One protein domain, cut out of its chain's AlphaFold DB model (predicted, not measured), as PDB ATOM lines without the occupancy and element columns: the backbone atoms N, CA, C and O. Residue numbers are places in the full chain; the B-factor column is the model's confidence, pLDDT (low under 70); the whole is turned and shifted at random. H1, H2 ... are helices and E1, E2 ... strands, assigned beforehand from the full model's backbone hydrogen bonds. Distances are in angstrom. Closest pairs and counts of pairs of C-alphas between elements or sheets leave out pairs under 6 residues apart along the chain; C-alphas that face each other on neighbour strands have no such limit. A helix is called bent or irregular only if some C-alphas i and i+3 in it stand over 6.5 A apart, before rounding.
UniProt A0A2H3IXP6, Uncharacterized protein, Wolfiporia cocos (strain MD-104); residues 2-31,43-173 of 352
ATOM      1  N   GLU A   2     -78.138   0.885  78.159       76.69
ATOM      2  CA  GLU A   2     -78.748   1.908  79.039       76.69
ATOM      3  C   GLU A   2     -80.275   2.039  78.914       76.69
ATOM      4  O   GLU A   2     -80.964   2.120  79.925       76.69
ATOM      5  N   ALA A   3     -80.830   1.952  77.700       82.31
ATOM      6  CA  ALA A   3     -82.282   1.958  77.486       82.31
ATOM      7  C   ALA A   3     -83.025   0.849  78.261       82.31
ATOM      8  O   ALA A   3     -84.164   1.039  78.681       82.31
ATOM      9  N   TRP A   4     -82.380  -0.305  78.478       84.81
ATOM     10  CA  TRP A   4     -82.957  -1.392  79.271       84.81
ATOM     11  C   TRP A   4     -83.028  -1.048  80.764       84.81
ATOM     12  O   TRP A   4     -83.975  -1.431  81.438       84.81
ATOM     13  N   LYS A   5     -82.069  -0.260  81.260       85.00
ATOM     14  CA  LYS A   5     -81.992   0.172  82.663       85.00
ATOM     15  C   LYS A   5     -82.914   1.354  82.988       85.00
ATOM     16  O   LYS A   5     -83.193   1.600  84.156       85.00
ATOM     17  N   ALA A   6     -83.381   2.095  81.980       86.56
ATOM     18  CA  ALA A   6     -84.357   3.177  82.156       86.56
ATOM     19  C   ALA A   6     -85.656   2.663  82.794       86.56
ATOM     20  O   ALA A   6     -85.938   1.485  82.671       86.56
ATOM     21  N   GLY A   7     -86.490   3.500  83.417       89.12
ATOM     22  CA  GLY A   7     -87.806   3.062  83.918       89.12
ATOM     23  C   GLY A   7     -88.738   2.573  82.795       89.12
ATOM     24  O   GLY A   7     -88.688   3.099  81.681       89.12
ATOM     25  N   TYR A   8     -89.580   1.570  83.074       92.31
ATOM     26  CA  TYR A   8     -90.652   1.172  82.154       92.31
ATOM     27  C   TYR A   8     -91.703   2.282  82.069       92.31
ATOM     28  O   TYR A   8     -91.989   2.939  83.068       92.31
ATOM     29  N   VAL A   9     -92.273   2.499  80.883       90.75
ATOM     30  CA  VAL A   9     -93.248   3.570  80.650       90.75
ATOM     31  C   VAL A   9     -94.540   2.997  80.082       90.75
ATOM     32  O   VAL A   9     -94.518   2.152  79.187       90.75
ATOM     33  N   GLY A  10     -95.666   3.497  80.588       87.94
ATOM     34  CA  GLY A  10     -97.006   3.065  80.207       87.94
ATOM     35  C   GLY A  10     -97.558   1.953  81.099       87.94
ATOM     36  O   GLY A  10     -96.929   1.507  82.055       87.94
ATOM     37  N   TYR A  11     -98.770   1.504  80.772       90.38
ATOM     38  CA  TYR A  11     -99.537   0.549  81.579       90.38
ATOM     39  C   TYR A  11     -99.517  -0.884  81.022       90.38
ATOM     40  O   TYR A  11    -100.223  -1.743  81.544       90.38
ATOM     41  N   GLY A  12     -98.725  -1.158  79.978       91.75
ATOM     42  CA  GLY A  12     -98.708  -2.459  79.292       91.75
ATOM     43  C   GLY A  12     -98.420  -3.626  80.238       91.75
ATOM     44  O   GLY A  12     -99.181  -4.586  80.284       91.75
ATOM     45  N   ALA A  13     -97.397  -3.505  81.089       93.38
ATOM     46  CA  ALA A  13     -97.068  -4.534  82.076       93.38
ATOM     47  C   ALA A  13     -98.203  -4.782  83.087       93.38
ATOM     48  O   ALA A  13     -98.500  -5.928  83.406       93.38
ATOM     49  N   LEU A  14     -98.884  -3.728  83.550       93.75
ATOM     50  CA  LEU A  14    -100.023  -3.851  84.469       93.75
ATOM     51  C   LEU A  14    -101.215  -4.556  83.808       93.75
ATOM     52  O   LEU A  14    -101.858  -5.397  84.439       93.75
ATOM     53  N   ARG A  15    -101.487  -4.258  82.532       94.25
ATOM     54  CA  ARG A  15    -102.509  -4.970  81.752       94.25
ATOM     55  C   ARG A  15    -102.135  -6.435  81.563       94.25
ATOM     56  O   ARG A  15    -102.969  -7.292  81.827       94.25
ATOM     57  N   LEU A  16    -100.881  -6.720  81.210       94.00
ATOM     58  CA  LEU A  16    -100.386  -8.089  81.075       94.00
ATOM     59  C   LEU A  16    -100.523  -8.871  82.392       94.00
ATOM     60  O   LEU A  16    -100.983 -10.007  82.367       94.00
ATOM     61  N   ILE A  17    -100.193  -8.265  83.541       94.19
ATOM     62  CA  ILE A  17    -100.383  -8.884  84.865       94.19
ATOM     63  C   ILE A  17    -101.846  -9.284  85.071       94.19
ATOM     64  O   ILE A  17    -102.112 -10.391  85.537       94.19
ATOM     65  N   LYS A  18    -102.790  -8.395  84.739       93.75
ATOM     66  CA  LYS A  18    -104.223  -8.690  84.844       93.75
ATOM     67  C   LYS A  18    -104.598  -9.871  83.947       93.75
ATOM     68  O   LYS A  18    -105.141 -10.847  84.448       93.75
ATOM     69  N   THR A  19    -104.209  -9.834  82.673       91.81
ATOM     70  CA  THR A  19    -104.476 -10.916  81.716       91.81
ATOM     71  C   THR A  19    -103.911 -12.258  82.186       91.81
ATOM     72  O   THR A  19    -104.613 -13.261  82.163       91.81
ATOM     73  N   VAL A  20    -102.670 -12.292  82.678       91.00
ATOM     74  CA  VAL A  20    -102.042 -13.522  83.187       91.00
ATOM     75  C   VAL A  20    -102.774 -14.067  84.416       91.00
ATOM     76  O   VAL A  20    -102.960 -15.277  84.524       91.00
ATOM     77  N   LYS A  21    -103.232 -13.201  85.329       90.31
ATOM     78  CA  LYS A  21    -104.026 -13.617  86.498       90.31
ATOM     79  C   LYS A  21    -105.398 -14.160  86.106       90.31
ATOM     80  O   LYS A  21    -105.845 -15.149  86.692       90.31
ATOM     81  N   ASP A  22    -106.032 -13.546  85.113       89.50
ATOM     82  CA  ASP A  22    -107.320 -13.990  84.584       89.50
ATOM     83  C   ASP A  22    -107.170 -15.372  83.926       89.50
ATOM     84  O   ASP A  22    -107.952 -16.278  84.213       89.50
ATOM     85  N   ILE A  23    -106.111 -15.582  83.134       86.62
ATOM     86  CA  ILE A  23    -105.775 -16.885  82.538       86.62
ATOM     87  C   ILE A  23    -105.532 -17.939  83.625       86.62
ATOM     88  O   ILE A  23    -106.120 -19.017  83.585       86.62
ATOM     89  N   ALA A  24    -104.700 -17.625  84.621       84.69
ATOM     90  CA  ALA A  24    -104.346 -18.558  85.690       84.69
ATOM     91  C   ALA A  24    -105.558 -18.984  86.543       84.69
ATOM     92  O   ALA A  24    -105.575 -20.088  87.094       84.69
ATOM     93  N   SER A  25    -106.573 -18.121  86.637       84.56
ATOM     94  CA  SER A  25    -107.810 -18.380  87.382       84.56
ATOM     95  C   SER A  25    -108.826 -19.217  86.597       84.56
ATOM     96  O   SER A  25    -109.689 -19.837  87.211       84.56
ATOM     97  N   ASN A  26    -108.707 -19.278  85.266       80.44
ATOM     98  CA  ASN A  26    -109.681 -19.902  84.363       80.44
ATOM     99  C   ASN A  26    -109.068 -21.031  83.513       80.44
ATOM    100  O   ASN A  26    -109.422 -21.215  82.346       80.44
ATOM    101  N   ILE A  27    -108.117 -21.780  84.080       76.75
ATOM    102  CA  ILE A  27    -107.491 -22.924  83.406       76.75
ATOM    103  C   ILE A  27    -108.522 -24.054  83.288       76.75
ATOM    104  O   ILE A  27    -108.762 -24.781  84.251       76.75
ATOM    105  N   ASN A  28    -109.097 -24.210  82.095       72.25
ATOM    106  CA  ASN A  28    -110.200 -25.141  81.814       72.25
ATOM    107  C   ASN A  28    -109.800 -26.290  80.872       72.25
ATOM    108  O   ASN A  28    -110.652 -26.965  80.303       72.25
ATOM    109  N   GLY A  29    -108.501 -26.512  80.681       64.31
ATOM    110  CA  GLY A  29    -107.995 -27.584  79.831       64.31
ATOM    111  C   GLY A  29    -106.510 -27.439  79.512       64.31
ATOM    112  O   GLY A  29    -105.902 -26.406  79.829       64.31
ATOM    113  N   PRO A  30    -105.908 -28.453  78.872       60.66
ATOM    114  CA  PRO A  30    -104.539 -28.356  78.382       60.66
ATOM    115  C   PRO A  30    -104.410 -27.147  77.440       60.66
ATOM    116  O   PRO A  30    -105.318 -26.852  76.666       60.66
ATOM    117  N   TYR A  31    -103.293 -26.420  77.530       64.94
ATOM    118  CA  TYR A  31    -102.972 -25.228  76.722       64.94
ATOM    119  C   TYR A  31    -103.795 -23.953  76.986       64.94
ATOM    120  O   TYR A  31    -103.405 -22.887  76.509       64.94
ATOM    121  N   THR A  43     -91.250  -2.895  69.689       89.75
ATOM    122  CA  THR A  43     -92.486  -2.519  70.401       89.75
ATOM    123  C   THR A  43     -92.447  -2.750  71.913       89.75
ATOM    124  O   THR A  43     -93.369  -2.390  72.631       89.75
ATOM    125  N   GLY A  44     -91.362  -3.335  72.428       89.38
ATOM    126  CA  GLY A  44     -91.169  -3.511  73.868       89.38
ATOM    127  C   GLY A  44     -91.737  -4.806  74.455       89.38
ATOM    128  O   GLY A  44     -91.825  -4.894  75.672       89.38
ATOM    129  N   LYS A  45     -92.043  -5.831  73.639       89.19
ATOM    130  CA  LYS A  45     -92.479  -7.180  74.085       89.19
ATOM    131  C   LYS A  45     -91.688  -7.712  75.284       89.19
ATOM    132  O   LYS A  45     -92.224  -7.890  76.372       89.19
ATOM    133  N   SER A  46     -90.387  -7.924  75.079       89.56
ATOM    134  CA  SER A  46     -89.484  -8.468  76.099       89.56
ATOM    135  C   SER A  46     -89.408  -7.565  77.318       89.56
ATOM    136  O   SER A  46     -89.308  -8.047  78.438       89.56
ATOM    137  N   ARG A  47     -89.502  -6.251  77.101       91.56
ATOM    138  CA  ARG A  47     -89.428  -5.272  78.171       91.56
ATOM    139  C   ARG A  47     -90.697  -5.233  79.029       91.56
ATOM    140  O   ARG A  47     -90.607  -5.044  80.233       91.56
ATOM    141  N   MET A  48     -91.862  -5.450  78.423       94.25
ATOM    142  CA  MET A  48     -93.140  -5.587  79.121       94.25
ATOM    143  C   MET A  48     -93.182  -6.851  79.983       94.25
ATOM    144  O   MET A  48     -93.634  -6.786  81.122       94.25
ATOM    145  N   VAL A  49     -92.680  -7.978  79.467       93.25
ATOM    146  CA  VAL A  49     -92.583  -9.230  80.240       93.25
ATOM    147  C   VAL A  49     -91.572  -9.107  81.380       93.25
ATOM    148  O   VAL A  49     -91.853  -9.557  82.485       93.25
ATOM    149  N   ASP A  50     -90.428  -8.461  81.150       93.75
ATOM    150  CA  ASP A  50     -89.453  -8.187  82.213       93.75
ATOM    151  C   ASP A  50     -90.032  -7.290  83.323       93.75
ATOM    152  O   ASP A  50     -89.817  -7.542  84.506       93.75
ATOM    153  N   GLU A  51     -90.835  -6.285  82.963       95.50
ATOM    154  CA  GLU A  51     -91.525  -5.455  83.954       95.50
ATOM    155  C   GLU A  51     -92.593  -6.249  84.725       95.50
ATOM    156  O   GLU A  51     -92.693  -6.133  85.946       95.50
ATOM    157  N   MET A  52     -93.357  -7.108  84.038       95.56
ATOM    158  CA  MET A  52     -94.317  -8.026  84.665       95.56
ATOM    159  C   MET A  52     -93.631  -8.970  85.666       95.56
ATOM    160  O   MET A  52     -94.183  -9.228  86.739       95.56
ATOM    161  N   ALA A  53     -92.418  -9.439  85.356       94.88
ATOM    162  CA  ALA A  53     -91.653 -10.359  86.197       94.88
ATOM    163  C   ALA A  53     -91.298  -9.786  87.582       94.88
ATOM    164  O   ALA A  53     -91.009 -10.541  88.505       94.88
ATOM    165  N   LYS A  54     -91.395  -8.463  87.779       95.31
ATOM    166  CA  LYS A  54     -91.276  -7.842  89.110       95.31
ATOM    167  C   LYS A  54     -92.460  -8.152  90.033       95.31
ATOM    168  O   LYS A  54     -92.329  -8.025  91.245       95.31
ATOM    169  N   SER A  55     -93.606  -8.531  89.464       95.31
ATOM    170  CA  SER A  55     -94.857  -8.806  90.187       95.31
ATOM    171  C   SER A  55     -95.287 -10.275  90.137       95.31
ATOM    172  O   SER A  55     -96.097 -10.695  90.961       95.31
ATOM    173  N   ILE A  56     -94.794 -11.047  89.166       92.69
ATOM    174  CA  ILE A  56     -95.146 -12.459  88.958       92.69
ATOM    175  C   ILE A  56     -93.855 -13.268  88.863       92.69
ATOM    176  O   ILE A  56     -92.987 -12.945  88.053       92.69
ATOM    177  N   PHE A  57     -93.726 -14.326  89.669       92.88
ATOM    178  CA  PHE A  57     -92.565 -15.213  89.613       92.88
ATOM    179  C   PHE A  57     -92.435 -15.805  88.203       92.88
ATOM    180  O   PHE A  57     -93.363 -16.439  87.705       92.88
ATOM    181  N   THR A  58     -91.310 -15.546  87.538       93.56
ATOM    182  CA  THR A  58     -91.150 -15.781  86.097       93.56
ATOM    183  C   THR A  58     -89.824 -16.481  85.811       93.56
ATOM    184  O   THR A  58     -88.798 -16.129  86.388       93.56
ATOM    185  N   LEU A  59     -89.832 -17.432  84.873       93.19
ATOM    186  CA  LEU A  59     -88.638 -18.106  84.349       93.19
ATOM    187  C   LEU A  59     -88.408 -17.685  82.882       93.19
ATOM    188  O   LEU A  59     -88.974 -18.301  81.981       93.19
ATOM    189  N   PRO A  60     -87.637 -16.612  82.615       91.50
ATOM    190  CA  PRO A  60     -87.489 -16.067  81.268       91.50
ATOM    191  C   PRO A  60     -86.304 -16.676  80.508       91.50
ATOM    192  O   PRO A  60     -85.155 -16.353  80.802       91.50
ATOM    193  N   PHE A  61     -86.568 -17.440  79.445       89.00
ATOM    194  CA  PHE A  61     -85.522 -17.884  78.517       89.00
ATOM    195  C   PHE A  61     -85.825 -17.542  77.049       89.00
ATOM    196  O   PHE A  61     -86.963 -17.605  76.582       89.00
ATOM    197  N   LYS A  62     -84.785 -17.152  76.307       86.31
ATOM    198  CA  LYS A  62     -84.785 -16.726  74.906       86.31
ATOM    199  C   LYS A  62     -84.122 -17.792  74.037       86.31
ATOM    200  O   LYS A  62     -82.908 -17.975  74.076       86.31
ATOM    201  N   LEU A  63     -84.928 -18.405  73.173       84.25
ATOM    202  CA  LEU A  63     -84.489 -19.434  72.223       84.25
ATOM    203  C   LEU A  63     -83.918 -18.858  70.918       84.25
ATOM    204  O   LEU A  63     -83.220 -19.552  70.187       84.25
ATOM    205  N   ALA A  64     -84.196 -17.591  70.604       76.81
ATOM    206  CA  ALA A  64     -83.650 -16.959  69.406       76.81
ATOM    207  C   ALA A  64     -82.116 -16.856  69.501       76.81
ATOM    208  O   ALA A  64     -81.616 -16.533  70.586       76.81
ATOM    209  N   PRO A  65     -81.371 -17.092  68.405       71.50
ATOM    210  CA  PRO A  65     -79.917 -16.980  68.400       71.50
ATOM    211  C   PRO A  65     -79.463 -15.567  68.783       71.50
ATOM    212  O   PRO A  65     -80.204 -14.585  68.658       71.50
ATOM    213  N   THR A  66     -78.229 -15.460  69.266       65.00
ATOM    214  CA  THR A  66     -77.595 -14.155  69.463       65.00
ATOM    215  C   THR A  66     -77.360 -13.543  68.082       65.00
ATOM    216  O   THR A  66     -76.662 -14.131  67.263       65.00
ATOM    217  N   GLY A  67     -77.990 -12.399  67.801       58.59
ATOM    218  CA  GLY A  67     -77.745 -11.665  66.557       58.59
ATOM    219  C   GLY A  67     -76.296 -11.176  66.475       58.59
ATOM    220  O   GLY A  67     -75.664 -10.977  67.515       58.59
ATOM    221  N   VAL A  68     -75.813 -10.955  65.249       47.72
ATOM    222  CA  VAL A  68     -74.398 -10.692  64.913       47.72
ATOM    223  C   VAL A  68     -73.794  -9.511  65.702       47.72
ATOM    224  O   VAL A  68     -72.619  -9.560  66.038       47.72
ATOM    225  N   ASP A  69     -74.612  -8.546  66.144       47.16
ATOM    226  CA  ASP A  69     -74.144  -7.334  66.845       47.16
ATOM    227  C   ASP A  69     -74.690  -7.151  68.274       47.16
ATOM    228  O   ASP A  69     -74.725  -6.038  68.804       47.16
ATOM    229  N   GLY A  70     -75.233  -8.195  68.910       48.94
ATOM    230  CA  GLY A  70     -75.855  -8.045  70.239       48.94
ATOM    231  C   GLY A  70     -77.079  -7.107  70.254       48.94
ATOM    232  O   GLY A  70     -77.543  -6.687  71.315       48.94
ATOM    233  N   ALA A  71     -77.638  -6.798  69.077       50.78
ATOM    234  CA  ALA A  71     -78.752  -5.868  68.881       50.78
ATOM    235  C   ALA A  71     -80.080  -6.330  69.515       50.78
ATOM    236  O   ALA A  71     -81.044  -5.567  69.574       50.78
ATOM    237  N   THR A  72     -80.147  -7.573  70.003       63.88
ATOM    238  CA  THR A  72     -81.339  -8.138  70.638       63.88
ATOM    239  C   THR A  72     -81.069  -8.431  72.109       63.88
ATOM    240  O   THR A  72     -80.345  -9.360  72.454       63.88
ATOM    241  N   TYR A  73     -81.705  -7.655  72.982       70.06
ATOM    242  CA  TYR A  73     -81.683  -7.857  74.428       70.06
ATOM    243  C   TYR A  73     -83.015  -8.478  74.897       70.06
ATOM    244  O   TYR A  73     -84.062  -8.080  74.376       70.06
ATOM    245  N   PRO A  74     -83.026  -9.415  75.869       76.25
ATOM    246  CA  PRO A  74     -81.873 -10.013  76.563       76.25
ATOM    247  C   PRO A  74     -81.051 -10.951  75.668       76.25
ATOM    248  O   PRO A  74     -81.473 -11.285  74.557       76.25
ATOM    249  N   ALA A  75     -79.873 -11.362  76.145       79.12
ATOM    250  CA  ALA A  75     -79.025 -12.345  75.470       79.12
ATOM    251  C   ALA A  75     -79.744 -13.699  75.298       79.12
ATOM    252  O   ALA A  75     -80.736 -13.982  75.974       79.12
ATOM    253  N   SER A  76     -79.272 -14.501  74.341       84.50
ATOM    254  CA  SER A  76     -79.800 -15.846  74.076       84.50
ATOM    255  C   SER A  76     -79.390 -16.828  75.174       84.50
ATOM    256  O   SER A  76     -78.240 -16.799  75.612       84.50
ATOM    257  N   ASP A  77     -80.286 -17.735  75.566       90.31
ATOM    258  CA  ASP A  77     -79.968 -18.816  76.508       90.31
ATOM    259  C   ASP A  77     -79.482 -20.037  75.736       90.31
ATOM    260  O   ASP A  77     -80.253 -20.941  75.413       90.31
ATOM    261  N   ALA A  78     -78.188 -20.031  75.407       88.50
ATOM    262  CA  ALA A  78     -77.571 -21.020  74.527       88.50
ATOM    263  C   ALA A  78     -77.820 -22.468  74.977       88.50
ATOM    264  O   ALA A  78     -78.254 -23.268  74.156       88.50
ATOM    265  N   ALA A  79     -77.659 -22.771  76.271       90.31
ATOM    266  CA  ALA A  79     -77.853 -24.121  76.811       90.31
ATOM    267  C   ALA A  79     -79.277 -24.654  76.568       90.31
ATOM    268  O   ALA A  79     -79.453 -25.747  76.031       90.31
ATOM    269  N   ILE A  80     -80.304 -23.862  76.902       90.00
ATOM    270  CA  ILE A  80     -81.704 -24.249  76.673       90.00
ATOM    271  C   ILE A  80     -82.002 -24.311  75.178       90.00
ATOM    272  O   ILE A  80     -82.630 -25.262  74.720       90.00
ATOM    273  N   ARG A  81     -81.556 -23.315  74.405       86.81
ATOM    274  CA  ARG A  81     -81.750 -23.284  72.952       86.81
ATOM    275  C   ARG A  81     -81.176 -24.533  72.300       86.81
ATOM    276  O   ARG A  81     -81.867 -25.175  71.525       86.81
ATOM    277  N   GLU A  82     -79.933 -24.884  72.596       87.25
ATOM    278  CA  GLU A  82     -79.282 -26.073  72.049       87.25
ATOM    279  C   GLU A  82     -80.039 -27.329  72.472       87.25
ATOM    280  O   GLU A  82     -80.407 -28.135  71.621       87.25
ATOM    281  N   TYR A  83     -80.390 -27.460  73.751       86.56
ATOM    282  CA  TYR A  83     -81.117 -28.629  74.230       86.56
ATOM    283  C   TYR A  83     -82.511 -28.796  73.588       86.56
ATOM    284  O   TYR A  83     -82.871 -29.914  73.201       86.56
ATOM    285  N   LEU A  84     -83.291 -27.717  73.454       83.31
ATOM    286  CA  LEU A  84     -84.661 -27.758  72.924       83.31
ATOM    287  C   LEU A  84     -84.716 -27.726  71.390       83.31
ATOM    288  O   LEU A  84     -85.595 -28.348  70.798       83.31
ATOM    289  N   CYS A  85     -83.786 -27.034  70.725       77.81
ATOM    290  CA  CYS A  85     -83.787 -26.869  69.268       77.81
ATOM    291  C   CYS A  85     -82.928 -27.906  68.523       77.81
ATOM    292  O   CYS A  85     -83.112 -28.062  67.318       77.81
ATOM    293  N   HIS A  86     -82.065 -28.687  69.191       68.75
ATOM    294  CA  HIS A  86     -81.393 -29.848  68.571       68.75
ATOM    295  C   HIS A  86     -82.329 -31.049  68.299       68.75
ATOM    296  O   HIS A  86     -81.865 -32.131  67.936       68.75
ATOM    297  N   ALA A  87     -83.647 -30.866  68.420       55.25
ATOM    298  CA  ALA A  87     -84.678 -31.889  68.245       55.25
ATOM    299  C   ALA A  87     -84.781 -32.496  66.827       55.25
ATOM    300  O   ALA A  87     -85.497 -33.475  66.655       55.25
ATOM    301  N   ASN A  88     -84.019 -32.021  65.835       52.50
ATOM    302  CA  ASN A  88     -83.997 -32.588  64.473       52.50
ATOM    303  C   ASN A  88     -83.520 -34.059  64.382       52.50
ATOM    304  O   ASN A  88     -83.445 -34.596  63.281       52.50
ATOM    305  N   LYS A  89     -83.186 -34.723  65.499       52.94
ATOM    306  CA  LYS A  89     -82.849 -36.159  65.537       52.94
ATOM    307  C   LYS A  89     -84.018 -37.082  65.896       52.94
ATOM    308  O   LYS A  89     -83.898 -38.279  65.663       52.94
ATOM    309  N   TYR A  90     -85.111 -36.567  66.461       59.12
ATOM    310  CA  TYR A  90     -86.197 -37.395  66.993       59.12
ATOM    311  C   TYR A  90     -87.535 -36.958  66.402       59.12
ATOM    312  O   TYR A  90     -87.937 -35.807  66.554       59.12
ATOM    313  N   THR A  91     -88.220 -37.873  65.721       62.16
ATOM    314  CA  THR A  91     -89.511 -37.618  65.062       62.16
ATOM    315  C   THR A  91     -90.699 -38.197  65.829       62.16
ATOM    316  O   THR A  91     -91.840 -37.837  65.552       62.16
ATOM    317  N   GLU A  92     -90.451 -39.066  66.812       72.38
ATOM    318  CA  GLU A  92     -91.502 -39.707  67.601       72.38
ATOM    319  C   GLU A  92     -92.090 -38.745  68.640       72.38
ATOM    320  O   GLU A  92     -91.383 -38.215  69.504       72.38
ATOM    321  N   ARG A  93     -93.411 -38.532  68.560       68.00
ATOM    322  CA  ARG A  93     -94.174 -37.612  69.422       68.00
ATOM    323  C   ARG A  93     -93.930 -37.883  70.907       68.00
ATOM    324  O   ARG A  93     -93.662 -36.941  71.650       68.00
ATOM    325  N   ASP A  94     -93.983 -39.144  71.320       66.94
ATOM    326  CA  ASP A  94     -93.881 -39.526  72.731       66.94
ATOM    327  C   ASP A  94     -92.483 -39.260  73.289       66.94
ATOM    328  O   ASP A  94     -92.343 -38.714  74.382       66.94
ATOM    329  N   PHE A  95     -91.443 -39.524  72.493       70.75
ATOM    330  CA  PHE A  95     -90.071 -39.191  72.862       70.75
ATOM    331  C   PHE A  95     -89.879 -37.679  73.027       70.75
ATOM    332  O   PHE A  95     -89.245 -37.219  73.979       70.75
ATOM    333  N   VAL A  96     -90.451 -36.883  72.119       73.44
ATOM    334  CA  VAL A  96     -90.398 -35.418  72.197       73.44
ATOM    335  C   VAL A  96     -91.123 -34.914  73.448       73.44
ATOM    336  O   VAL A  96     -90.576 -34.076  74.165       73.44
ATOM    337  N   ILE A  97     -92.315 -35.439  73.748       74.44
ATOM    338  CA  ILE A  97     -93.073 -35.087  74.958       74.44
ATOM    339  C   ILE A  97     -92.272 -35.440  76.214       74.44
ATOM    340  O   ILE A  97     -92.072 -34.570  77.060       74.44
ATOM    341  N   ALA A  98     -91.759 -36.669  76.310       73.75
ATOM    342  CA  ALA A  98     -90.950 -37.116  77.440       73.75
ATOM    343  C   ALA A  98     -89.721 -36.217  77.646       73.75
ATOM    344  O   ALA A  98     -89.450 -35.780  78.762       73.75
ATOM    345  N   ARG A  99     -89.027 -35.844  76.563       79.38
ATOM    346  CA  ARG A  99     -87.890 -34.912  76.608       79.38
ATOM    347  C   ARG A  99     -88.270 -33.557  77.209       79.38
ATOM    348  O   ARG A  99     -87.542 -33.052  78.061       79.38
ATOM    349  N   TYR A 100     -89.395 -32.967  76.793       82.00
ATOM    350  CA  TYR A 100     -89.870 -31.704  77.370       82.00
ATOM    351  C   TYR A 100     -90.249 -31.858  78.845       82.00
ATOM    352  O   TYR A 100     -89.875 -31.008  79.649       82.00
ATOM    353  N   LEU A 101     -90.961 -32.928  79.209       80.81
ATOM    354  CA  LEU A 101     -91.374 -33.178  80.592       80.81
ATOM    355  C   LEU A 101     -90.169 -33.338  81.522       80.81
ATOM    356  O   LEU A 101     -90.110 -32.674  82.554       80.81
ATOM    357  N   VAL A 102     -89.180 -34.140  81.126       82.56
ATOM    358  CA  VAL A 102     -87.947 -34.346  81.901       82.56
ATOM    359  C   VAL A 102     -87.137 -33.056  82.008       82.56
ATOM    360  O   VAL A 102     -86.632 -32.732  83.082       82.56
ATOM    361  N   PHE A 103     -87.056 -32.270  80.932       88.62
ATOM    362  CA  PHE A 103     -86.430 -30.948  80.983       88.62
ATOM    363  C   PHE A 103     -87.122 -30.014  81.977       88.62
ATOM    364  O   PHE A 103     -86.448 -29.400  82.803       88.62
ATOM    365  N   PHE A 104     -88.454 -29.912  81.933       87.62
ATOM    366  CA  PHE A 104     -89.186 -29.063  82.869       87.62
ATOM    367  C   PHE A 104     -89.083 -29.571  84.306       87.62
ATOM    368  O   PHE A 104     -88.938 -28.753  85.209       87.62
ATOM    369  N   ALA A 105     -89.088 -30.887  84.528       85.38
ATOM    370  CA  ALA A 105     -88.831 -31.462  85.842       85.38
ATOM    371  C   ALA A 105     -87.445 -31.048  86.364       85.38
ATOM    372  O   ALA A 105     -87.343 -30.554  87.483       85.38
ATOM    373  N   SER A 106     -86.399 -31.145  85.534       90.25
ATOM    374  CA  SER A 106     -85.043 -30.725  85.916       90.25
ATOM    375  C   SER A 106     -84.952 -29.233  86.205       90.25
ATOM    376  O   SER A 106     -84.432 -28.829  87.245       90.25
ATOM    377  N   LEU A 107     -85.529 -28.407  85.331       92.69
ATOM    378  CA  LEU A 107     -85.575 -26.962  85.514       92.69
ATOM    379  C   LEU A 107     -86.272 -26.583  86.822       92.69
ATOM    380  O   LEU A 107     -85.756 -25.752  87.563       92.69
ATOM    381  N   LEU A 108     -87.429 -27.181  87.115       90.69
ATOM    382  CA  LEU A 108     -88.186 -26.886  88.329       90.69
ATOM    383  C   LEU A 108     -87.461 -27.366  89.589       90.69
ATOM    384  O   LEU A 108     -87.489 -26.647  90.583       90.69
ATOM    385  N   SER A 109     -86.771 -28.508  89.545       89.88
ATOM    386  CA  SER A 109     -85.929 -28.976  90.655       89.88
ATOM    387  C   SER A 109     -84.782 -28.006  90.940       89.88
ATOM    388  O   SER A 109     -84.628 -27.555  92.071       89.88
ATOM    389  N   VAL A 110     -84.035 -27.595  89.909       93.94
ATOM    390  CA  VAL A 110     -82.934 -26.627  90.051       93.94
ATOM    391  C   VAL A 110     -83.441 -25.268  90.544       93.94
ATOM    392  O   VAL A 110     -82.798 -24.626  91.374       93.94
ATOM    393  N   VAL A 111     -84.603 -24.818  90.063       93.62
ATOM    394  CA  VAL A 111     -85.239 -23.583  90.546       93.62
ATOM    395  C   VAL A 111     -85.658 -23.721  92.006       93.62
ATOM    396  O   VAL A 111     -85.433 -22.789  92.770       93.62
ATOM    397  N   ALA A 112     -86.235 -24.853  92.413       90.50
ATOM    398  CA  ALA A 112     -86.622 -25.090  93.801       90.50
ATOM    399  C   ALA A 112     -85.404 -25.082  94.739       90.50
ATOM    400  O   ALA A 112     -85.461 -24.461  95.800       90.50
ATOM    401  N   GLU A 113     -84.290 -25.692  94.325       92.12
ATOM    402  CA  GLU A 113     -83.013 -25.623  95.046       92.12
ATOM    403  C   GLU A 113     -82.508 -24.183  95.186       92.12
ATOM    404  O   GLU A 113     -82.149 -23.766  96.285       92.12
ATOM    405  N   GLU A 114     -82.495 -23.403  94.097       94.81
ATOM    406  CA  GLU A 114     -82.011 -22.016  94.137       94.81
ATOM    407  C   GLU A 114     -82.945 -21.120  94.969       94.81
ATOM    408  O   GLU A 114     -82.478 -20.276  95.730       94.81
ATOM    409  N   VAL A 115     -84.264 -21.329  94.889       92.94
ATOM    410  CA  VAL A 115     -85.250 -20.638  95.733       92.94
ATOM    411  C   VAL A 115     -85.007 -20.960  97.209       92.94
ATOM    412  O   VAL A 115     -84.933 -20.039  98.020       92.94
ATOM    413  N   ASN A 116     -84.811 -22.233  97.562       91.56
ATOM    414  CA  ASN A 116     -84.493 -22.630  98.934       91.56
ATOM    415  C   ASN A 116     -83.135 -22.070  99.394       91.56
ATOM    416  O   ASN A 116     -82.977 -21.674 100.541       91.56
ATOM    417  N   HIS A 117     -82.152 -21.961  98.501       91.88
ATOM    418  CA  HIS A 117     -80.874 -21.330  98.825       91.88
ATOM    419  C   HIS A 117     -81.023 -19.830  99.148       91.88
ATOM    420  O   HIS A 117     -80.335 -19.320 100.029       91.88
ATOM    421  N   ILE A 118     -81.897 -19.105  98.439       91.75
ATOM    422  CA  ILE A 118     -82.083 -17.658  98.636       91.75
ATOM    423  C   ILE A 118     -82.982 -17.363  99.845       91.75
ATOM    424  O   ILE A 118     -82.677 -16.462 100.626       91.75
ATOM    425  N   TRP A 119     -84.092 -18.090  99.989       93.56
ATOM    426  CA  TRP A 119     -85.140 -17.774 100.967       93.56
ATOM    427  C   TRP A 119     -85.323 -18.832 102.067       93.56
ATOM    428  O   TRP A 119     -86.097 -18.594 102.997       93.56
ATOM    429  N   GLY A 120     -84.619 -19.966 102.012       89.75
ATOM    430  CA  GLY A 120     -84.797 -21.083 102.946       89.75
ATOM    431  C   GLY A 120     -86.246 -21.564 102.988       89.75
ATOM    432  O   GLY A 120     -86.954 -21.558 101.980       89.75
ATOM    433  N   ASP A 121     -86.721 -21.858 104.198       82.38
ATOM    434  CA  ASP A 121     -88.108 -22.257 104.467       82.38
ATOM    435  C   ASP A 121     -89.108 -21.078 104.473       82.38
ATOM    436  O   ASP A 121     -90.247 -21.214 104.932       82.38
ATOM    437  N   SER A 122     -88.712 -19.884 104.013       80.88
ATOM    438  CA  SER A 122     -89.620 -18.737 103.973       80.88
ATOM    439  C   SER A 122     -90.814 -19.022 103.050       80.88
ATOM    440  O   SER A 122     -90.632 -19.306 101.865       80.88
ATOM    441  N   PRO A 123     -92.061 -18.821 103.515       70.12
ATOM    442  CA  PRO A 123     -93.246 -18.967 102.671       70.12
ATOM    443  C   PRO A 123     -93.410 -17.808 101.672       70.12
ATOM    444  O   PRO A 123     -94.380 -17.771 100.914       70.12
ATOM    445  N   ARG A 124     -92.515 -16.810 101.699       80.62
ATOM    446  CA  ARG A 124     -92.580 -15.612 100.860       80.62
ATOM    447  C   ARG A 124     -91.393 -15.570  99.911       80.62
ATOM    448  O   ARG A 124     -90.293 -15.208 100.315       80.62
ATOM    449  N   VAL A 125     -91.670 -15.859  98.645       86.00
ATOM    450  CA  VAL A 125     -90.769 -15.596  97.520       86.00
ATOM    451  C   VAL A 125     -91.198 -14.286  96.870       86.00
ATOM    452  O   VAL A 125     -92.354 -14.145  96.462       86.00
ATOM    453  N   LEU A 126     -90.287 -13.319  96.783       92.62
ATOM    454  CA  LEU A 126     -90.558 -12.024  96.161       92.62
ATOM    455  C   LEU A 126     -90.171 -12.063  94.670       92.62
ATOM    456  O   LEU A 126     -88.990 -12.217  94.352       92.62
ATOM    457  N   PRO A 127     -91.123 -11.894  93.726       94.31
ATOM    458  CA  PRO A 127     -90.823 -11.957  92.292       94.31
ATOM    459  C   PRO A 127     -89.776 -10.943  91.822       94.31
ATOM    460  O   PRO A 127     -88.936 -11.261  90.984       94.31
ATOM    461  N   SER A 128     -89.785  -9.735  92.390       94.56
ATOM    462  CA  SER A 128     -88.799  -8.691  92.103       94.56
ATOM    463  C   SER A 128     -87.377  -9.094  92.493       94.56
ATOM    464  O   SER A 128     -86.446  -8.830  91.732       94.56
ATOM    465  N   GLU A 129     -87.210  -9.752  93.641       95.06
ATOM    466  CA  GLU A 129     -85.920 -10.262  94.111       95.06
ATOM    467  C   GLU A 129     -85.447 -11.437  93.255       95.06
ATOM    468  O   GLU A 129     -84.293 -11.455  92.840       95.06
ATOM    469  N   TRP A 130     -86.344 -12.363  92.895       95.50
ATOM    470  CA  TRP A 130     -86.040 -13.443  91.947       95.50
ATOM    471  C   TRP A 130     -85.578 -12.906  90.589       95.50
ATOM    472  O   TRP A 130     -84.545 -13.312  90.057       95.50
ATOM    473  N   ARG A 131     -86.309 -11.935  90.035       95.00
ATOM    474  CA  ARG A 131     -85.948 -11.280  88.775       95.00
ATOM    475  C   ARG A 131     -84.586 -10.586  88.878       95.00
ATOM    476  O   ARG A 131     -83.787 -10.705  87.956       95.00
ATOM    477  N   ALA A 132     -84.306  -9.881  89.977       94.00
ATOM    478  CA  ALA A 132     -83.009  -9.238  90.207       94.00
ATOM    479  C   ALA A 132     -81.868 -10.260  90.374       94.00
ATOM    480  O   ALA A 132     -80.776 -10.059  89.844       94.00
ATOM    481  N   HIS A 133     -82.133 -11.384  91.043       94.75
ATOM    482  CA  HIS A 133     -81.192 -12.491  91.172       94.75
ATOM    483  C   HIS A 133     -80.797 -13.052  89.797       94.75
ATOM    484  O   HIS A 133     -79.610 -13.199  89.515       94.75
ATOM    485  N   LEU A 134     -81.768 -13.282  88.906       93.50
ATOM    486  CA  LEU A 134     -81.499 -13.758  87.544       93.50
ATOM    487  C   LEU A 134     -80.737 -12.748  86.668       93.50
ATOM    488  O   LEU A 134     -80.082 -13.159  85.712       93.50
ATOM    489  N   GLU A 135     -80.814 -11.447  86.961       90.12
ATOM    490  CA  GLU A 135     -80.028 -10.415  86.266       90.12
ATOM    491  C   GLU A 135     -78.573 -10.322  86.738       90.12
ATOM    492  O   GLU A 135     -77.771  -9.664  86.076       90.12
ATOM    493  N   THR A 136     -78.224 -10.965  87.854       92.31
ATOM    494  CA  THR A 136     -76.834 -11.022  88.316       92.31
ATOM    495  C   THR A 136     -75.989 -11.819  87.321       92.31
ATOM    496  O   THR A 136     -76.454 -12.815  86.759       92.31
ATOM    497  N   ASP A 137     -74.747 -11.382  87.103       88.75
ATOM    498  CA  ASP A 137     -73.841 -11.982  86.123       88.75
ATOM    499  C   ASP A 137     -73.751 -13.512  86.283       88.75
ATOM    500  O   ASP A 137     -73.623 -14.040  87.387       88.75
ATOM    501  N   ASP A 138     -73.874 -14.221  85.155       90.75
ATOM    502  CA  ASP A 138     -73.910 -15.688  85.015       90.75
ATOM    503  C   ASP A 138     -75.032 -16.435  85.771       90.75
ATOM    504  O   ASP A 138     -75.263 -17.602  85.475       90.75
ATOM    505  N   LYS A 139     -75.818 -15.813  86.664       93.62
ATOM    506  CA  LYS A 139     -76.829 -16.542  87.459       93.62
ATOM    507  C   LYS A 139     -77.889 -17.234  86.611       93.62
ATOM    508  O   LYS A 139     -78.090 -18.440  86.747       93.62
ATOM    509  N   ARG A 140     -78.520 -16.507  85.685       93.69
ATOM    510  CA  ARG A 140     -79.499 -17.098  84.757       93.69
ATOM    511  C   ARG A 140     -78.871 -18.166  83.856       93.69
ATOM    512  O   ARG A 140     -79.454 -19.229  83.673       93.69
ATOM    513  N   ALA A 141     -77.682 -17.899  83.314       92.88
ATOM    514  CA  ALA A 141     -76.999 -18.826  82.413       92.88
ATOM    515  C   ALA A 141     -76.582 -20.123  83.128       92.88
ATOM    516  O   ALA A 141     -76.803 -21.212  82.602       92.88
ATOM    517  N   SER A 142     -76.037 -20.013  84.340       94.69
ATOM    518  CA  SER A 142     -75.650 -21.132  85.200       94.69
ATOM    519  C   SER A 142     -76.852 -21.964  85.644       94.69
ATOM    520  O   SER A 142     -76.823 -23.189  85.529       94.69
ATOM    521  N   LEU A 143     -77.950 -21.315  86.051       95.50
ATOM    522  CA  LEU A 143     -79.200 -21.997  86.397       95.50
ATOM    523  C   LEU A 143     -79.717 -22.847  85.229       95.50
ATOM    524  O   LEU A 143     -80.066 -24.013  85.400       95.50
ATOM    525  N   TYR A 144     -79.710 -22.289  84.019       95.31
ATOM    526  CA  TYR A 144     -80.133 -22.998  82.814       95.31
ATOM    527  C   TYR A 144     -79.163 -24.091  82.365       95.31
ATOM    528  O   TYR A 144     -79.607 -25.111  81.844       95.31
ATOM    529  N   ARG A 145     -77.861 -23.923  82.605       95.38
ATOM    530  CA  ARG A 145     -76.856 -24.965  82.373       95.38
ATOM    531  C   ARG A 145     -77.090 -26.166  83.295       95.38
ATOM    532  O   ARG A 145     -77.238 -27.276  82.795       95.38
ATOM    533  N   ARG A 146     -77.268 -25.923  84.600       95.50
ATOM    534  CA  ARG A 146     -77.612 -26.950  85.604       95.50
ATOM    535  C   ARG A 146     -78.894 -27.701  85.247       95.50
ATOM    536  O   ARG A 146     -78.933 -28.922  85.337       95.50
ATOM    537  N   ALA A 147     -79.929 -26.987  84.797       93.62
ATOM    538  CA  ALA A 147     -81.190 -27.600  84.374       93.62
ATOM    539  C   ALA A 147     -81.026 -28.542  83.167       93.62
ATOM    540  O   ALA A 147     -81.723 -29.544  83.069       93.62
ATOM    541  N   VAL A 148     -80.115 -28.243  82.238       92.56
ATOM    542  CA  VAL A 148     -79.820 -29.136  81.104       92.56
ATOM    543  C   VAL A 148     -78.956 -30.322  81.545       92.56
ATOM    544  O   VAL A 148     -79.213 -31.450  81.132       92.56
ATOM    545  N   GLU A 149     -77.967 -30.086  82.405       93.12
ATOM    546  CA  GLU A 149     -77.073 -31.119  82.951       93.12
ATOM    547  C   GLU A 149     -77.802 -32.127  83.853       93.12
ATOM    548  O   GLU A 149     -77.401 -33.286  83.910       93.12
ATOM    549  N   GLY A 150     -78.889 -31.720  84.518       88.25
ATOM    550  CA  GLY A 150     -79.698 -32.584  85.383       88.25
ATOM    551  C   GLY A 150     -80.691 -33.497  84.650       88.25
ATOM    552  O   GLY A 150     -81.226 -34.427  85.252       88.25
ATOM    553  N   VAL A 151     -80.935 -33.278  83.352       87.12
ATOM    554  CA  VAL A 151     -81.873 -34.087  82.548       87.12
ATOM    555  C   VAL A 151     -81.564 -35.591  82.587       87.12
ATOM    556  O   VAL A 151     -82.501 -36.364  82.796       87.12
ATOM    557  N   PRO A 152     -80.310 -36.055  82.380       83.88
ATOM    558  CA  PRO A 152     -80.018 -37.487  82.323       83.88
ATOM    559  C   PRO A 152     -80.328 -38.226  83.627       83.88
ATOM    560  O   PRO A 152     -80.697 -39.395  83.574       83.88
ATOM    561  N   ALA A 153     -80.207 -37.550  84.777       80.88
ATOM    562  CA  ALA A 153     -80.522 -38.128  86.081       80.88
ATOM    563  C   ALA A 153     -82.032 -38.371  86.237       80.88
ATOM    564  O   ALA A 153     -82.452 -39.452  86.630       80.88
ATOM    565  N   ILE A 154     -82.861 -37.403  85.831       76.00
ATOM    566  CA  ILE A 154     -84.325 -37.506  85.944       76.00
ATOM    567  C   ILE A 154     -84.909 -38.498  84.939       76.00
ATOM    568  O   ILE A 154     -85.924 -39.128  85.221       76.00
ATOM    569  N   TRP A 155     -84.261 -38.695  83.786       68.19
ATOM    570  CA  TRP A 155     -84.688 -39.691  82.796       68.19
ATOM    571  C   TRP A 155     -84.793 -41.114  83.379       68.19
ATOM    572  O   TRP A 155     -85.520 -41.944  82.840       68.19
ATOM    573  N   GLN A 156     -84.089 -41.394  84.479       58.81
ATOM    574  CA  GLN A 156     -84.107 -42.688  85.164       58.81
ATOM    575  C   GLN A 156     -85.161 -42.787  86.284       58.81
ATOM    576  O   GLN A 156     -85.407 -43.884  86.774       58.81
ATOM    577  N   GLU A 157     -85.799 -41.676  86.667       57.59
ATOM    578  CA  GLU A 157     -86.623 -41.557  87.883       57.59
ATOM    579  C   GLU A 157     -88.037 -41.007  87.622       57.59
ATOM    580  O   GLU A 157     -88.680 -40.500  88.542       57.59
ATOM    581  N   VAL A 158     -88.542 -41.045  86.382       51.81
ATOM    582  CA  VAL A 158     -89.846 -40.439  86.061       51.81
ATOM    583  C   VAL A 158     -90.988 -41.224  86.713       51.81
ATOM    584  O   VAL A 158     -91.518 -42.167  86.134       51.81
ATOM    585  N   ASP A 159     -91.368 -40.792  87.911       47.94
ATOM    586  CA  ASP A 159     -92.595 -41.170  88.602       47.94
ATOM    587  C   ASP A 159     -93.601 -40.008  88.530       47.94
ATOM    588  O   ASP A 159     -93.230 -38.825  88.560       47.94
ATOM    589  N   GLU A 160     -94.882 -40.335  88.376       44.28
ATOM    590  CA  GLU A 160     -95.959 -39.395  88.042       44.28
ATOM    591  C   GLU A 160     -96.198 -38.362  89.162       44.28
ATOM    592  O   GLU A 160     -96.997 -38.560  90.077       44.28
ATOM    593  N   ARG A 161     -95.538 -37.199  89.093       45.22
ATOM    594  CA  ARG A 161     -95.876 -36.034  89.929       45.22
ATOM    595  C   ARG A 161     -96.804 -35.081  89.182       45.22
ATOM    596  O   ARG A 161     -96.514 -34.649  88.068       45.22
ATOM    597  N   ALA A 162     -97.910 -34.714  89.827       40.81
ATOM    598  CA  ALA A 162     -98.880 -33.768  89.286       40.81
ATOM    599  C   ALA A 162     -98.232 -32.385  89.033       40.81
ATOM    600  O   ALA A 162     -97.579 -31.844  89.931       40.81
ATOM    601  N   PRO A 163     -98.409 -31.777  87.843       49.09
ATOM    602  CA  PRO A 163     -97.795 -30.494  87.526       49.09
ATOM    603  C   PRO A 163     -98.437 -29.349  88.322       49.09
ATOM    604  O   PRO A 163     -99.660 -29.232  88.417       49.09
ATOM    605  N   ALA A 164     -97.602 -28.453  88.855       51.97
ATOM    606  CA  ALA A 164     -98.051 -27.165  89.374       51.97
ATOM    607  C   ALA A 164     -98.730 -26.336  88.262       51.97
ATOM    608  O   ALA A 164     -98.405 -26.471  87.080       51.97
ATOM    609  N   LYS A 165     -99.659 -25.440  88.628       56.41
ATOM    610  CA  LYS A 165    -100.325 -24.532  87.675       56.41
ATOM    611  C   LYS A 165     -99.323 -23.505  87.120       56.41
ATOM    612  O   LYS A 165     -99.132 -22.441  87.699       56.41
ATOM    613  N   ILE A 166     -98.678 -23.826  86.002       58.22
ATOM    614  CA  ILE A 166     -97.735 -22.953  85.282       58.22
ATOM    615  C   ILE A 166     -98.495 -22.211  84.174       58.22
ATOM    616  O   ILE A 166     -99.364 -22.800  83.548       58.22
ATOM    617  N   THR A 167     -98.185 -20.940  83.907       63.28
ATOM    618  CA  THR A 167     -98.699 -20.202  82.733       63.28
ATOM    619  C   THR A 167     -97.547 -19.918  81.772       63.28
ATOM    620  O   THR A 167     -96.514 -19.393  82.185       63.28
ATOM    621  N   GLY A 168     -97.711 -20.276  80.498       68.50
ATOM    622  CA  GLY A 168     -96.700 -20.098  79.457       68.50
ATOM    623  C   GLY A 168     -96.911 -18.809  78.664       68.50
ATOM    624  O   GLY A 168     -97.949 -18.633  78.028       68.50
ATOM    625  N   LEU A 169     -95.911 -17.926  78.650       63.00
ATOM    626  CA  LEU A 169     -95.879 -16.758  77.764       63.00
ATOM    627  C   LEU A 169     -94.883 -16.998  76.635       63.00
ATOM    628  O   LEU A 169     -93.706 -17.249  76.892       63.00
ATOM    629  N   PHE A 170     -95.338 -16.879  75.388       70.50
ATOM    630  CA  PHE A 170     -94.473 -17.028  74.219       70.50
ATOM    631  C   PHE A 170     -94.309 -15.693  73.492       70.50
ATOM    632  O   PHE A 170     -95.273 -15.138  72.965       70.50
ATOM    633  N   LEU A 171     -93.083 -15.163  73.471       65.56
ATOM    634  CA  LEU A 171     -92.748 -13.927  72.767       65.56
ATOM    635  C   LEU A 171     -92.244 -14.244  71.364       65.56
ATOM    636  O   LEU A 171     -91.198 -14.873  71.222       65.56
ATOM    637  N   SER A 172     -92.923 -13.737  70.337       56.56
ATOM    638  CA  SER A 172     -92.497 -13.941  68.953       56.56
ATOM    639  C   SER A 172     -92.566 -12.655  68.137       56.56
ATOM    640  O   SER A 172     -93.510 -11.873  68.254       56.56
ATOM    641  N   THR A 173     -91.536 -12.425  67.321       46.25
ATOM    642  CA  THR A 173     -91.609 -11.542  66.143       46.25
ATOM    643  C   THR A 173     -92.059 -12.312  64.911       46.25
ATOM    644  O   THR A 173     -92.664 -11.717  64.034       46.25
TER     645      THR A 173
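What this domain is: This is residues 2 to 31 and 43 to 173 of the 352 residues of an uncharacterized protein of Wolfiporia cocos (strain MD-104) (UniProt A0A2H3IXP6). A loose bundle of H4, H5 and H7, with the short H8 on H5, makes one side of this domain, and the crossed pair H2 and H3 makes another, with H6 near H3 and at a corner with the start of H7. The long unnamed stretch of residues 53 to 77 passes through the middle between H3 and H4, and a second, residues 155 to 167, leads back from H8 to E1. The printed part has 161 residues, with eight named helices, H1 to H8, followed by one named strand, E1; the class is mostly helix. It is compact, with a radius of gyration of the C-alphas of 16.8 A, and its C-alphas span 47 by 42 by 34 A.

Where its parts are: Find C-alpha 2 at (-78.748, 1.908, 79.039), where H1, residues 2 to 5, begins. H2 follows at residues 12 to 25, 20.0 A long, and past the cut comes H3, residues 45 to 52. H4, residues 78 to 89, is 18.4 A long and irregular: C-alphas 85 and 88 are 7.5 A apart. Look for C-alpha 93 at (-94.174, -37.612, 69.422); from there H5, the longest helix, runs 38.3 A to residue 119. Then come H6, residues 127 to 135, H7, residues 139 to 149, 15.3 A long, and H8, residues 151 to 154. E1, residues 168 to 172, ends with C-alpha 172 at (-92.497, -13.941, 68.953).

How they stand to each other: H4, H5 and H7 form a bundle, up and down, each running against the one before it. Residues 103 to 111 of H5 touch H7, closest at the C-alphas of Leu 107 and Ala 147, 4.6 A, at a steep tilt of 44 degrees. Residues 79 to 83 of H4 touch H7, closest at the C-alphas of Ala 79 and Arg 145, 5.7 A. H4 and H5 are close but not clearly touching, with the C-alphas of Ala 87 and Val 96 7.8 A apart. H8 touches H5 through its residues 102 to 106, closest at the C-alphas of Ser 106 and Val 151, 5.7 A. H6 and H7 are close but not clearly touching, about perpendicular at 83 degrees, with the closest C-alphas, Leu 134 and Arg 140, 4.8 A apart. H6 is near H3, with 7 pairs of C-alphas within 10 A. H3 touches residues 12 to 17 of H2, closest at the C-alphas of Ala 13 and Met 48, 5.0 A, only just about perpendicular at 71 degrees. H1 is close to H3 but not clearly touching, the C-alphas of Trp 4 and Arg 47 being 7.6 A apart. E1 pairs with no named strand; its closest C-alpha to H3 is Leu 171, 6.9 A from Lys 45. Every O i to N i+4 pair is within hydrogen-bond range in H2, H3, H5, H6 and H7, but 5 of 8 in H4; H1 and H8 are too short for such a pair.

The domain as a whole: The C-alphas of Gly 10 and Gln 156 are the two farthest apart, 47.8 A. Residues 32 to 42 are not printed, and C-alphas 31 and 43 are 25.8 A apart across this cut. The links H3 to H4 and H8 to E1 are long. Residues 88 to 95, of which 93 to 95 belong to H5, and residues 119 to 124 stand free. Mean pLDDT of the printed part is 81.1, and 36 residues are under 70, among them residues 66 to 72 and 155 to 169.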